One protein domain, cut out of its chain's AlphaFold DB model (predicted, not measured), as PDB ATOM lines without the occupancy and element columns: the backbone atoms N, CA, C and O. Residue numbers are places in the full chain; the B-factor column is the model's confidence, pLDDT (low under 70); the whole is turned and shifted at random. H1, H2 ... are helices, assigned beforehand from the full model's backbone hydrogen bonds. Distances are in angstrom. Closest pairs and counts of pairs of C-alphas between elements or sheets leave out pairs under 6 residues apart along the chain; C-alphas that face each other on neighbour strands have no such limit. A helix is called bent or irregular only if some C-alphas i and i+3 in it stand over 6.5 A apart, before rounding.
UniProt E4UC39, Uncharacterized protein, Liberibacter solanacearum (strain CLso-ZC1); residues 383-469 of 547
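This is residues 383 to 469 of the 547 residues of an uncharacterized protein of Liberibacter solanacearum (strain CLso-ZC1) (UniProt E4UC39). Helix H3 forms the core of this domain, with H1a, H2 and H4 packed on it at steep or perpendicular angles. H2 and H3 make a V that narrows toward the short link between them, residues 424 to 429, and residues 424 to 430, of which 430 belongs to H3, stick out. The printed part has 87 residues with four named helices, H1 to H4 in order, and no named strand; the class is all helix, with mostly crossed packing. It is compact, with a radius of gyration of the C-alphas of 12.5 A and spans of 36 by 28 by 21 A.

H1, residues 383 to 403, was assigned as one helix by its hydrogen bonds but is bent: C-alphas 390 and 393 are 8.1 A apart. Its arms, H1a, residues 383 to 390, and H1b, residues 393 to 403, stand about perpendicular at 87 degrees. H2, residues 407 to 423, is irregular, with C-alphas 418 and 421 7.5 A apart and a kink of 56 degrees near residue 417. H3, residues 430 to 449, touches H1a about perpendicular at 85 degrees; their closest C-alphas, Gly 388 and Gly 444, are 3.8 A apart. H2 touches H3 at a steep tilt of 49 degrees, opposite ways, closest at C-alphas Ile 415 and Ala 435, 6.3 A. H4, residues 456 to 467, touches H3, closest at C-alphas Ile 438 and Ala 462, 5.8 A. H1a and H4 are apart. Every O i to N i+4 pair is within hydrogen-bond range in H1a, H1b, H3 and H4, and 10 of 13 in H2.

H1a begins at C-alpha 383, (-1.448, 25.051, -15.573). H2 spans 22.7 A and H3 28.6 A. H4 ends at C-alpha 467, (-11.262, 19.513, -6.835).

The C-alphas farthest apart, Gly 425 and Gly 450, are 38.0 A apart. The printed part has no cut and no long link. pLDDT is under 70 at residue 405 and residues 424 to 430.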
ATOM      1  N   ILE A 383      -1.928  24.139 -14.523       95.50
ATOM      2  CA  ILE A 383      -1.448  25.051 -15.573       95.50
ATOM      3  C   ILE A 383      -2.211  26.394 -15.553       95.50
ATOM      4  O   ILE A 383      -1.561  27.439 -15.430       95.50
ATOM      5  N   PRO A 384      -3.563  26.430 -15.604       95.31
ATOM      6  CA  PRO A 384      -4.299  27.680 -15.440       95.31
ATOM      7  C   PRO A 384      -4.073  28.342 -14.081       95.31
ATOM      8  O   PRO A 384      -3.981  29.561 -14.029       95.31
ATOM      9  N   VAL A 385      -3.919  27.591 -12.983       95.69
ATOM     10  CA  VAL A 385      -3.637  28.202 -11.668       95.69
ATOM     11  C   VAL A 385      -2.312  28.972 -11.701       95.69
ATOM     12  O   VAL A 385      -2.280  30.140 -11.316       95.69
ATOM     13  N   ILE A 386      -1.241  28.369 -12.230       96.25
ATOM     14  CA  ILE A 386       0.068  29.023 -12.394       96.25
ATOM     15  C   ILE A 386      -0.049  30.260 -13.291       96.25
ATOM     16  O   ILE A 386       0.459  31.329 -12.948       96.25
ATOM     17  N   SER A 387      -0.752  30.147 -14.422       95.00
ATOM     18  CA  SER A 387      -1.012  31.296 -15.299       95.00
ATOM     19  C   SER A 387      -1.765  32.408 -14.560       95.00
ATOM     20  O   SER A 387      -1.457  33.584 -14.744       95.00
ATOM     21  N   GLY A 388      -2.728  32.056 -13.708       94.25
ATOM     22  CA  GLY A 388      -3.453  32.998 -12.865       94.25
ATOM     23  C   GLY A 388      -2.544  33.714 -11.874       94.25
ATOM     24  O   GLY A 388      -2.659  34.926 -11.730       94.25
ATOM     25  N   VAL A 389      -1.600  33.006 -11.242       94.56
ATOM     26  CA  VAL A 389      -0.604  33.609 -10.334       94.56
ATOM     27  C   VAL A 389       0.232  34.663 -11.056       94.56
ATOM     28  O   VAL A 389       0.420  35.759 -10.533       94.56
ATOM     29  N   LYS A 390       0.717  34.346 -12.261       94.44
ATOM     30  CA  LYS A 390       1.601  35.228 -13.041       94.44
ATOM     31  C   LYS A 390       0.904  36.484 -13.547       94.44
ATOM     32  O   LYS A 390       1.495  37.555 -13.531       94.44
ATOM     33  N   HIS A 391      -0.345  36.347 -13.984       93.31
ATOM     34  CA  HIS A 391      -1.075  37.405 -14.688       93.31
ATOM     35  C   HIS A 391      -2.191  38.035 -13.852       93.31
ATOM     36  O   HIS A 391      -3.006  38.790 -14.380       93.31
ATOM     37  N   ARG A 392      -2.246  37.738 -12.547       90.75
ATOM     38  CA  ARG A 392      -3.305  38.199 -11.642       90.75
ATOM     39  C   ARG A 392      -3.578  39.696 -11.768       90.75
ATOM     40  O   ARG A 392      -4.731  40.070 -11.945       90.75
ATOM     41  N   GLY A 393      -2.532  40.523 -11.688       88.69
ATOM     42  CA  GLY A 393      -2.664  41.983 -11.732       88.69
ATOM     43  C   GLY A 393      -3.285  42.471 -13.042       88.69
ATOM     44  O   GLY A 393      -4.258  43.221 -13.023       88.69
ATOM     45  N   ASP A 394      -2.795  41.966 -14.175       88.12
ATOM     46  CA  ASP A 394      -3.297  42.332 -15.504       88.12
ATOM     47  C   ASP A 394      -4.769  41.937 -15.692       88.12
ATOM     48  O   ASP A 394      -5.561  42.667 -16.294       88.12
ATOM     49  N   ILE A 395      -5.152  40.765 -15.180       89.25
ATOM     50  CA  ILE A 395      -6.518  40.246 -15.284       89.25
ATOM     51  C   ILE A 395      -7.459  41.006 -14.351       89.25
ATOM     52  O   ILE A 395      -8.564  41.350 -14.770       89.25
ATOM     53  N   GLU A 396      -7.039  41.284 -13.113       87.94
ATOM     54  CA  GLU A 396      -7.810  42.087 -12.157       87.94
ATOM     55  C   GLU A 396      -8.105  43.474 -12.752       87.94
ATOM     56  O   GLU A 396      -9.272  43.856 -12.803       87.94
ATOM     57  N   LEU A 397      -7.112  44.148 -13.345       86.38
ATOM     58  CA  LEU A 397      -7.300  45.442 -14.019       86.38
ATOM     59  C   LEU A 397      -8.297  45.379 -15.189       86.38
ATOM     60  O   LEU A 397      -9.166  46.245 -15.324       86.38
ATOM     61  N   LYS A 398      -8.209  44.349 -16.042       85.69
ATOM     62  CA  LYS A 398      -9.139  44.164 -17.174       85.69
ATOM     63  C   LYS A 398     -10.567  43.863 -16.717       85.69
ATOM     64  O   LYS A 398     -11.532  44.359 -17.305       85.69
ATOM     65  N   LEU A 399     -10.722  43.060 -15.668       84.81
ATOM     66  CA  LEU A 399     -12.028  42.772 -15.080       84.81
ATOM     67  C   LEU A 399     -12.621  44.012 -14.413       84.81
ATOM     68  O   LEU A 399     -13.803  44.283 -14.593       84.81
ATOM     69  N   GLU A 400     -11.824  44.787 -13.680       84.00
ATOM     70  CA  GLU A 400     -12.286  46.023 -13.037       84.00
ATOM     71  C   GLU A 400     -12.713  47.060 -14.077       84.00
ATOM     72  O   GLU A 400     -13.770  47.674 -13.937       84.00
ATOM     73  N   SER A 401     -11.975  47.161 -15.184       78.88
ATOM     74  CA  SER A 401     -12.319  48.046 -16.301       78.88
ATOM     75  C   SER A 401     -13.622  47.655 -17.015       78.88
ATOM     76  O   SER A 401     -14.295  48.516 -17.573       78.88
ATOM     77  N   SER A 402     -13.999  46.370 -17.009       74.50
ATOM     78  CA  SER A 402     -15.186  45.857 -17.722       74.50
ATOM     79  C   SER A 402     -16.415  45.629 -16.835       74.50
ATOM     80  O   SER A 402     -17.543  45.659 -17.325       74.50
ATOM     81  N   LYS A 403     -16.224  45.389 -15.532       71.06
ATOM     82  CA  LYS A 403     -17.285  45.045 -14.564       71.06
ATOM     83  C   LYS A 403     -17.420  46.071 -13.426       71.06
ATOM     84  O   LYS A 403     -18.307  45.919 -12.587       71.06
ATOM     85  N   GLY A 404     -16.573  47.102 -13.398       70.12
ATOM     86  CA  GLY A 404     -16.555  48.165 -12.391       70.12
ATOM     87  C   GLY A 404     -15.925  47.760 -11.051       70.12
ATOM     88  O   GLY A 404     -15.439  46.641 -10.860       70.12
ATOM     89  N   ASN A 405     -15.969  48.687 -10.087       60.72
ATOM     90  CA  ASN A 405     -15.433  48.513  -8.732       60.72
ATOM     91  C   ASN A 405     -16.261  47.482  -7.939       60.72
ATOM     92  O   ASN A 405     -17.179  47.822  -7.196       60.72
ATOM     93  N   GLY A 406     -15.961  46.195  -8.114       71.44
ATOM     94  CA  GLY A 406     -16.707  45.115  -7.456       71.44
ATOM     95  C   GLY A 406     -16.244  43.689  -7.756       71.44
ATOM     96  O   GLY A 406     -16.767  42.754  -7.152       71.44
ATOM     97  N   VAL A 407     -15.249  43.497  -8.627       78.44
ATOM     98  CA  VAL A 407     -14.772  42.177  -9.090       78.44
ATOM     99  C   VAL A 407     -14.393  41.249  -7.935       78.44
ATOM    100  O   VAL A 407     -14.803  40.089  -7.915       78.44
ATOM    101  N   LYS A 408     -13.685  41.761  -6.920       79.94
ATOM    102  CA  LYS A 408     -13.327  40.980  -5.724       79.94
ATOM    103  C   LYS A 408     -14.559  40.473  -4.966       79.94
ATOM    104  O   LYS A 408     -14.598  39.312  -4.570       79.94
ATOM    105  N   LYS A 409     -15.582  41.321  -4.786       84.12
ATOM    106  CA  LYS A 409     -16.851  40.918  -4.152       84.12
ATOM    107  C   LYS A 409     -17.602  39.908  -5.019       84.12
ATOM    108  O   LYS A 409     -18.157  38.959  -4.483       84.12
ATOM    109  N   LEU A 410     -17.588  40.085  -6.340       83.69
ATOM    110  CA  LEU A 410     -18.245  39.179  -7.278       83.69
ATOM    111  C   LEU A 410     -17.630  37.772  -7.241       83.69
ATOM    112  O   LEU A 410     -18.374  36.806  -7.094       83.69
ATOM    113  N   PHE A 411     -16.298  37.656  -7.296       86.81
ATOM    114  CA  PHE A 411     -15.603  36.376  -7.107       86.81
ATOM    115  C   PHE A 411     -15.975  35.734  -5.776       86.81
ATOM    116  O   PHE A 411     -16.417  34.588  -5.760       86.81
ATOM    117  N   ASN A 412     -15.853  36.485  -4.679       85.75
ATOM    118  CA  ASN A 412     -16.160  35.972  -3.348       85.75
ATOM    119  C   ASN A 412     -17.601  35.460  -3.260       85.75
ATOM    120  O   ASN A 412     -17.819  34.377  -2.737       85.75
ATOM    121  N   ASN A 413     -18.576  36.194  -3.802       87.88
ATOM    122  CA  ASN A 413     -19.981  35.793  -3.767       87.88
ATOM    123  C   ASN A 413     -20.242  34.522  -4.586       87.88
ATOM    124  O   ASN A 413     -20.947  33.632  -4.117       87.88
ATOM    125  N   LEU A 414     -19.687  34.432  -5.800       90.75
ATOM    126  CA  LEU A 414     -19.899  33.277  -6.674       90.75
ATOM    127  C   LEU A 414     -19.192  32.025  -6.143       90.75
ATOM    128  O   LEU A 414     -19.797  30.959  -6.111       90.75
ATOM    129  N   ILE A 415     -17.950  32.157  -5.671       89.81
ATOM    130  CA  ILE A 415     -17.194  31.047  -5.076       89.81
ATOM    131  C   ILE A 415     -17.849  30.598  -3.767       89.81
ATOM    132  O   ILE A 415     -18.074  29.406  -3.577       89.81
ATOM    133  N   ASN A 416     -18.245  31.534  -2.899       87.06
ATOM    134  CA  ASN A 416     -18.948  31.201  -1.659       87.06
ATOM    135  C   ASN A 416     -20.265  30.459  -1.923       87.06
ATOM    136  O   ASN A 416     -20.633  29.578  -1.154       87.06
ATOM    137  N   LYS A 417     -20.971  30.778  -3.014       87.19
ATOM    138  CA  LYS A 417     -22.192  30.060  -3.393       87.19
ATOM    139  C   LYS A 417     -21.921  28.598  -3.768       87.19
ATOM    140  O   LYS A 417     -22.756  27.755  -3.470       87.19
ATOM    141  N   GLU A 418     -20.794  28.305  -4.416       87.38
ATOM    142  CA  GLU A 418     -20.486  26.951  -4.904       87.38
ATOM    143  C   GLU A 418     -19.773  26.080  -3.856       87.38
ATOM    144  O   GLU A 418     -20.019  24.878  -3.808       87.38
ATOM    145  N   ILE A 419     -18.913  26.654  -3.003       85.62
ATOM    146  CA  ILE A 419     -18.134  25.875  -2.020       85.62
ATOM    147  C   ILE A 419     -18.334  26.299  -0.563       85.62
ATOM    148  O   ILE A 419     -17.921  25.572   0.330       85.62
ATOM    149  N   GLY A 420     -18.986  27.427  -0.272       80.56
ATOM    150  CA  GLY A 420     -19.099  27.949   1.099       80.56
ATOM    151  C   GLY A 420     -19.854  27.025   2.058       80.56
ATOM    152  O   GLY A 420     -19.536  26.974   3.244       80.56
ATOM    153  N   GLN A 421     -20.806  26.236   1.552       79.75
ATOM    154  CA  GLN A 421     -21.537  25.249   2.357       79.75
ATOM    155  C   GLN A 421     -20.686  24.036   2.757       79.75
ATOM    156  O   GLN A 421     -20.989  23.419   3.773       79.75
ATOM    157  N   LEU A 422     -19.597  23.731   2.035       77.88
ATOM    158  CA  LEU A 422     -18.660  22.663   2.418       77.88
ATOM    159  C   LEU A 422     -17.947  22.966   3.743       77.88
ATOM    160  O   LEU A 422     -17.549  22.043   4.445       77.88
ATOM    161  N   TYR A 423     -17.812  24.251   4.086       75.69
ATOM    162  CA  TYR A 423     -17.088  24.722   5.269       75.69
ATOM    163  C   TYR A 423     -18.023  25.285   6.352       75.69
ATOM    164  O   TYR A 423     -17.552  25.810   7.364       75.69
ATOM    165  N   GLN A 424     -19.350  25.190   6.181       68.88
ATOM    166  CA  GLN A 424     -20.308  25.630   7.202       68.88
ATOM    167  C   GLN A 424     -20.124  24.827   8.499       68.88
ATOM    168  O   GLN A 424     -20.076  23.602   8.478       68.88
ATOM    169  N   GLY A 425     -20.011  25.530   9.631       56.75
ATOM    170  CA  GLY A 425     -19.792  24.911  10.944       56.75
ATOM    171  C   GLY A 425     -18.363  24.413  11.189       56.75
ATOM    172  O   GLY A 425     -18.125  23.768  12.205       56.75
ATOM    173  N   SER A 426     -17.422  24.682  10.278       56.56
ATOM    174  CA  SER A 426     -15.994  24.418  10.473       56.56
ATOM    175  C   SER A 426     -15.258  25.739  10.720       56.56
ATOM    176  O   SER A 426     -15.490  26.720  10.014       56.56
ATOM    177  N   GLU A 427     -14.357  25.788  11.703       53.41
ATOM    178  CA  GLU A 427     -13.408  26.905  11.875       53.41
ATOM    179  C   GLU A 427     -12.244  26.796  10.864       53.41
ATOM    180  O   GLU A 427     -11.079  26.997  11.201       53.41
ATOM    181  N   ASP A 428     -12.531  26.384   9.626       56.16
ATOM    182  CA  ASP A 428     -11.509  25.848   8.730       56.16
ATOM    183  C   ASP A 428     -10.713  26.948   8.001       56.16
ATOM    184  O   ASP A 428     -11.254  27.856   7.356       56.16
ATOM    185  N   ALA A 429      -9.385  26.842   8.086       55.25
ATOM    186  CA  ALA A 429      -8.420  27.715   7.424       55.25
ATOM    187  C   ALA A 429      -8.351  27.477   5.901       55.25
ATOM    188  O   ALA A 429      -7.850  28.339   5.169       55.25
ATOM    189  N   ASN A 430      -8.881  26.348   5.416       67.50
ATOM    190  CA  ASN A 430      -8.729  25.912   4.027       67.50
ATOM    191  C   ASN A 430      -9.677  26.611   3.038       67.50
ATOM    192  O   ASN A 430      -9.292  26.808   1.889       67.50
ATOM    193  N   TYR A 431     -10.853  27.109   3.459       77.81
ATOM    194  CA  TYR A 431     -11.788  27.803   2.549       77.81
ATOM    195  C   TYR A 431     -11.121  28.952   1.780       77.81
ATOM    196  O   TYR A 431     -11.296  29.094   0.572       77.81
ATOM    197  N   LYS A 432     -10.337  29.790   2.475       78.69
ATOM    198  CA  LYS A 432      -9.657  30.933   1.845       78.69
ATOM    199  C   LYS A 432      -8.612  30.479   0.830       78.69
ATOM    200  O   LYS A 432      -8.464  31.123  -0.202       78.69
ATOM    201  N   GLN A 433      -7.900  29.395   1.133       79.12
ATOM    202  CA  GLN A 433      -6.931  28.787   0.227       79.12
ATOM    203  C   GLN A 433      -7.632  28.258  -1.021       79.12
ATOM    204  O   GLN A 433      -7.259  28.614  -2.136       79.12
ATOM    205  N   ASP A 434      -8.671  27.461  -0.833       83.19
ATOM    206  CA  ASP A 434      -9.376  26.800  -1.920       83.19
ATOM    207  C   ASP A 434     -10.100  27.798  -2.826       83.19
ATOM    208  O   ASP A 434     -10.001  27.727  -4.055       83.19
ATOM    209  N   ALA A 435     -10.742  28.806  -2.231       87.31
ATOM    210  CA  ALA A 435     -11.332  29.917  -2.963       87.31
ATOM    211  C   ALA A 435     -10.292  30.677  -3.799       87.31
ATOM    212  O   ALA A 435     -10.564  31.042  -4.945       87.31
ATOM    213  N   GLU A 436      -9.092  30.900  -3.258       89.12
ATOM    214  CA  GLU A 436      -8.020  31.580  -3.981       89.12
ATOM    215  C   GLU A 436      -7.503  30.733  -5.152       89.12
ATOM    216  O   GLU A 436      -7.306  31.262  -6.244       89.12
ATOM    217  N   VAL A 437      -7.352  29.416  -4.982       90.06
ATOM    218  CA  VAL A 437      -6.933  28.511  -6.067       90.06
ATOM    219  C   VAL A 437      -7.973  28.475  -7.189       90.06
ATOM    220  O   VAL A 437      -7.608  28.590  -8.359       90.06
ATOM    221  N   ILE A 438      -9.267  28.394  -6.856       92.06
ATOM    222  CA  ILE A 438     -10.366  28.474  -7.836       92.06
ATOM    223  C   ILE A 438     -10.326  29.805  -8.584       92.06
ATOM    224  O   ILE A 438     -10.421  29.841  -9.813       92.06
ATOM    225  N   LYS A 439     -10.156  30.912  -7.856       93.69
ATOM    226  CA  LYS A 439     -10.040  32.245  -8.447       93.69
ATOM    227  C   LYS A 439      -8.861  32.315  -9.424       93.69
ATOM    228  O   LYS A 439      -9.036  32.792 -10.543       93.69
ATOM    229  N   LEU A 440      -7.686  31.825  -9.028       94.69
ATOM    230  CA  LEU A 440      -6.486  31.814  -9.867       94.69
ATOM    231  C   LEU A 440      -6.659  30.919 -11.100       94.69
ATOM    232  O   LEU A 440      -6.274  31.326 -12.192       94.69
ATOM    233  N   TYR A 441      -7.308  29.760 -10.969       95.56
ATOM    234  CA  TYR A 441      -7.662  28.911 -12.109       95.56
ATOM    235  C   TYR A 441      -8.523  29.664 -13.135       95.56
ATOM    236  O   TYR A 441      -8.209  29.681 -14.329       95.56
ATOM    237  N   ILE A 442      -9.588  30.332 -12.673       95.12
ATOM    238  CA  ILE A 442     -10.473  31.135 -13.531       95.12
ATOM    239  C   ILE A 442      -9.672  32.237 -14.221       95.12
ATOM    240  O   ILE A 442      -9.752  32.389 -15.437       95.12
ATOM    241  N   MET A 443      -8.862  32.972 -13.457       94.12
ATOM    242  CA  MET A 443      -8.004  34.036 -13.973       94.12
ATOM    243  C   MET A 443      -7.056  33.524 -15.064       94.12
ATOM    244  O   MET A 443      -7.005  34.096 -16.153       94.12
ATOM    245  N   GLY A 444      -6.358  32.413 -14.839       94.81
ATOM    246  CA  GLY A 444      -5.482  31.837 -15.856       94.81
ATOM    247  C   GLY A 444      -6.212  31.437 -17.134       94.81
ATOM    248  O   GLY A 444      -5.716  31.696 -18.230       94.81
ATOM    249  N   ASN A 445      -7.421  30.886 -17.021       94.94
ATOM    250  CA  ASN A 445      -8.247  30.588 -18.192       94.94
ATOM    251  C   ASN A 445      -8.709  31.853 -18.925       94.94
ATOM    252  O   ASN A 445      -8.696  31.872 -20.157       94.94
ATOM    253  N   MET A 446      -9.056  32.925 -18.208       93.38
ATOM    254  CA  MET A 446      -9.373  34.222 -18.822       93.38
ATOM    255  C   MET A 446      -8.171  34.778 -19.589       93.38
ATOM    256  O   MET A 446      -8.328  35.276 -20.700       93.38
ATOM    257  N   HIS A 447      -6.964  34.653 -19.034       92.94
ATOM    258  CA  HIS A 447      -5.735  35.051 -19.719       92.94
ATOM    259  C   HIS A 447      -5.490  34.225 -20.984       92.94
ATOM    260  O   HIS A 447      -5.247  34.792 -22.046       92.94
ATOM    261  N   LYS A 448      -5.612  32.895 -20.892       89.56
ATOM    262  CA  LYS A 448      -5.387  31.984 -22.022       89.56
ATOM    263  C   LYS A 448      -6.399  32.173 -23.155       89.56
ATOM    264  O   LYS A 448      -6.034  32.072 -24.321       89.56
ATOM    265  N   THR A 449      -7.668  32.391 -22.823       90.56
ATOM    266  CA  THR A 449      -8.767  32.443 -23.805       90.56
ATOM    267  C   THR A 449      -9.110  33.857 -24.267       90.56
ATOM    268  O   THR A 449      -9.782  34.015 -25.282       90.56
ATOM    269  N   GLY A 450      -8.713  34.886 -23.515       88.00
ATOM    270  CA  GLY A 450      -9.165  36.262 -23.718       88.00
ATOM    271  C   GLY A 450     -10.635  36.503 -23.348       88.00
ATOM    272  O   GLY A 450     -11.128  37.615 -23.529       88.00
ATOM    273  N   ASN A 451     -11.351  35.498 -22.827       88.94
ATOM    274  CA  ASN A 451     -12.739  35.634 -22.399       88.94
ATOM    275  C   ASN A 451     -12.809  35.998 -20.912       88.94
ATOM    276  O   ASN A 451     -12.552  35.162 -20.053       88.94
ATOM    277  N   TYR A 452     -13.221  37.229 -20.610       87.12
ATOM    278  CA  TYR A 452     -13.316  37.773 -19.246       87.12
ATOM    279  C   TYR A 452     -14.719  37.635 -18.626       87.12
ATOM    280  O   TYR A 452     -15.109  38.389 -17.729       87.12
ATOM    281  N   THR A 453     -15.512  36.672 -19.096       86.19
ATOM    282  CA  THR A 453     -16.837  36.395 -18.532       86.19
ATOM    283  C   THR A 453     -16.714  35.698 -17.177       86.19
ATOM    284  O   THR A 453     -16.100  34.643 -17.062       86.19
ATOM    285  N   LEU A 454     -17.343  36.276 -16.150       87.44
ATOM    286  CA  LEU A 454     -17.444  35.700 -14.807       87.44
ATOM    287  C   LEU A 454     -18.917  35.500 -14.433       87.44
ATOM    288  O   LEU A 454     -19.673  36.477 -14.373       87.44
ATOM    289  N   ASN A 455     -19.309  34.248 -14.195       88.94
ATOM    290  CA  ASN A 455     -20.643  33.824 -13.766       88.94
ATOM    291  C   ASN A 455     -20.552  32.518 -12.935       88.94
ATOM    292  O   ASN A 455     -19.457  32.013 -12.692       88.94
ATOM    293  N   GLY A 456     -21.691  31.988 -12.476       87.88
ATOM    294  CA  GLY A 456     -21.728  30.783 -11.636       87.88
ATOM    295  C   GLY A 456     -21.289  29.494 -12.342       87.88
ATOM    296  O   GLY A 456     -20.675  28.648 -11.705       87.88
ATOM    297  N   GLU A 457     -21.543  29.355 -13.645       90.88
ATOM    298  CA  GLU A 457     -21.120  28.179 -14.423       90.88
ATOM    299  C   GLU A 457     -19.596  28.105 -14.520       90.88
ATOM    300  O   GLU A 457     -19.012  27.080 -14.188       90.88
ATOM    301  N   VAL A 458     -18.944  29.231 -14.834       91.19
ATOM    302  CA  VAL A 458     -17.476  29.342 -14.862       91.19
ATOM    303  C   VAL A 458     -16.863  28.966 -13.511       91.19
ATOM    304  O   VAL A 458     -15.831  28.297 -13.459       91.19
ATOM    305  N   VAL A 459     -17.492  29.380 -12.405       91.81
ATOM    306  CA  VAL A 459     -17.024  29.013 -11.063       91.81
ATOM    307  C   VAL A 459     -17.227  27.527 -10.790       91.81
ATOM    308  O   VAL A 459     -16.305  26.891 -10.291       91.81
ATOM    309  N   ARG A 460     -18.375  26.946 -11.145       90.81
ATOM    310  CA  ARG A 460     -18.627  25.510 -10.963       90.81
ATOM    311  C   ARG A 460     -17.667  24.644 -11.774       90.81
ATOM    312  O   ARG A 460     -17.159  23.652 -11.255       90.81
ATOM    313  N   ASP A 461     -17.373  25.039 -13.009       90.75
ATOM    314  CA  ASP A 461     -16.389  24.362 -13.854       90.75
ATOM    315  C   ASP A 461     -14.987  24.452 -13.250       90.75
ATOM    316  O   ASP A 461     -14.252  23.465 -13.235       90.75
ATOM    317  N   ALA A 462     -14.628  25.606 -12.683       91.81
ATOM    318  CA  ALA A 462     -13.367  25.778 -11.973       91.81
ATOM    319  C   ALA A 462     -13.286  24.925 -10.699       91.81
ATOM    320  O   ALA A 462     -12.273  24.266 -10.476       91.81
ATOM    321  N   VAL A 463     -14.354  24.875  -9.897       89.94
ATOM    322  CA  VAL A 463     -14.473  23.990  -8.724       89.94
ATOM    323  C   VAL A 463     -14.273  22.537  -9.153       89.94
ATOM    324  O   VAL A 463     -13.414  21.849  -8.604       89.94
ATOM    325  N   LYS A 464     -14.983  22.093 -10.197       88.81
ATOM    326  CA  LYS A 464     -14.855  20.739 -10.745       88.81
ATOM    327  C   LYS A 464     -13.453  20.453 -11.277       88.81
ATOM    328  O   LYS A 464     -12.950  19.353 -11.084       88.81
ATOM    329  N   ALA A 465     -12.797  21.416 -11.916       88.00
ATOM    330  CA  ALA A 465     -11.439  21.245 -12.420       88.00
ATOM    331  C   ALA A 465     -10.404  21.136 -11.285       88.00
ATOM    332  O   ALA A 465      -9.541  20.249 -11.320       88.00
ATOM    333  N   VAL A 466     -10.497  22.001 -10.269       86.62
ATOM    334  CA  VAL A 466      -9.555  22.076  -9.138       86.62
ATOM    335  C   VAL A 466      -9.740  20.901  -8.177       86.62
ATOM    336  O   VAL A 466      -8.769  20.219  -7.856       86.62
ATOM    337  N   PHE A 467     -10.973  20.594  -7.783       82.31
ATOM    338  CA  PHE A 467     -11.262  19.513  -6.835       82.31
ATOM    339  C   PHE A 467     -11.518  18.161  -7.497       82.31
ATOM    340  O   PHE A 467     -11.424  17.121  -6.854       82.31
ATOM    341  N   GLY A 468     -11.813  18.150  -8.796       82.94
ATOM    342  CA  GLY A 468     -12.169  16.936  -9.525       82.94
ATOM    343  C   GLY A 468     -13.644  16.558  -9.426       82.94
ATOM    344  O   GLY A 468     -14.050  15.567 -10.035       82.94
ATOM    345  N   ASN A 469     -14.437  17.325  -8.671       85.44
ATOM    346  CA  ASN A 469     -15.868  17.122  -8.494       85.44
ATOM    347  C   ASN A 469     -16.586  18.417  -8.082       85.44
ATOM    348  O   ASN A 469     -15.955  19.446  -7.850       85.44
TER     349      ASN A 469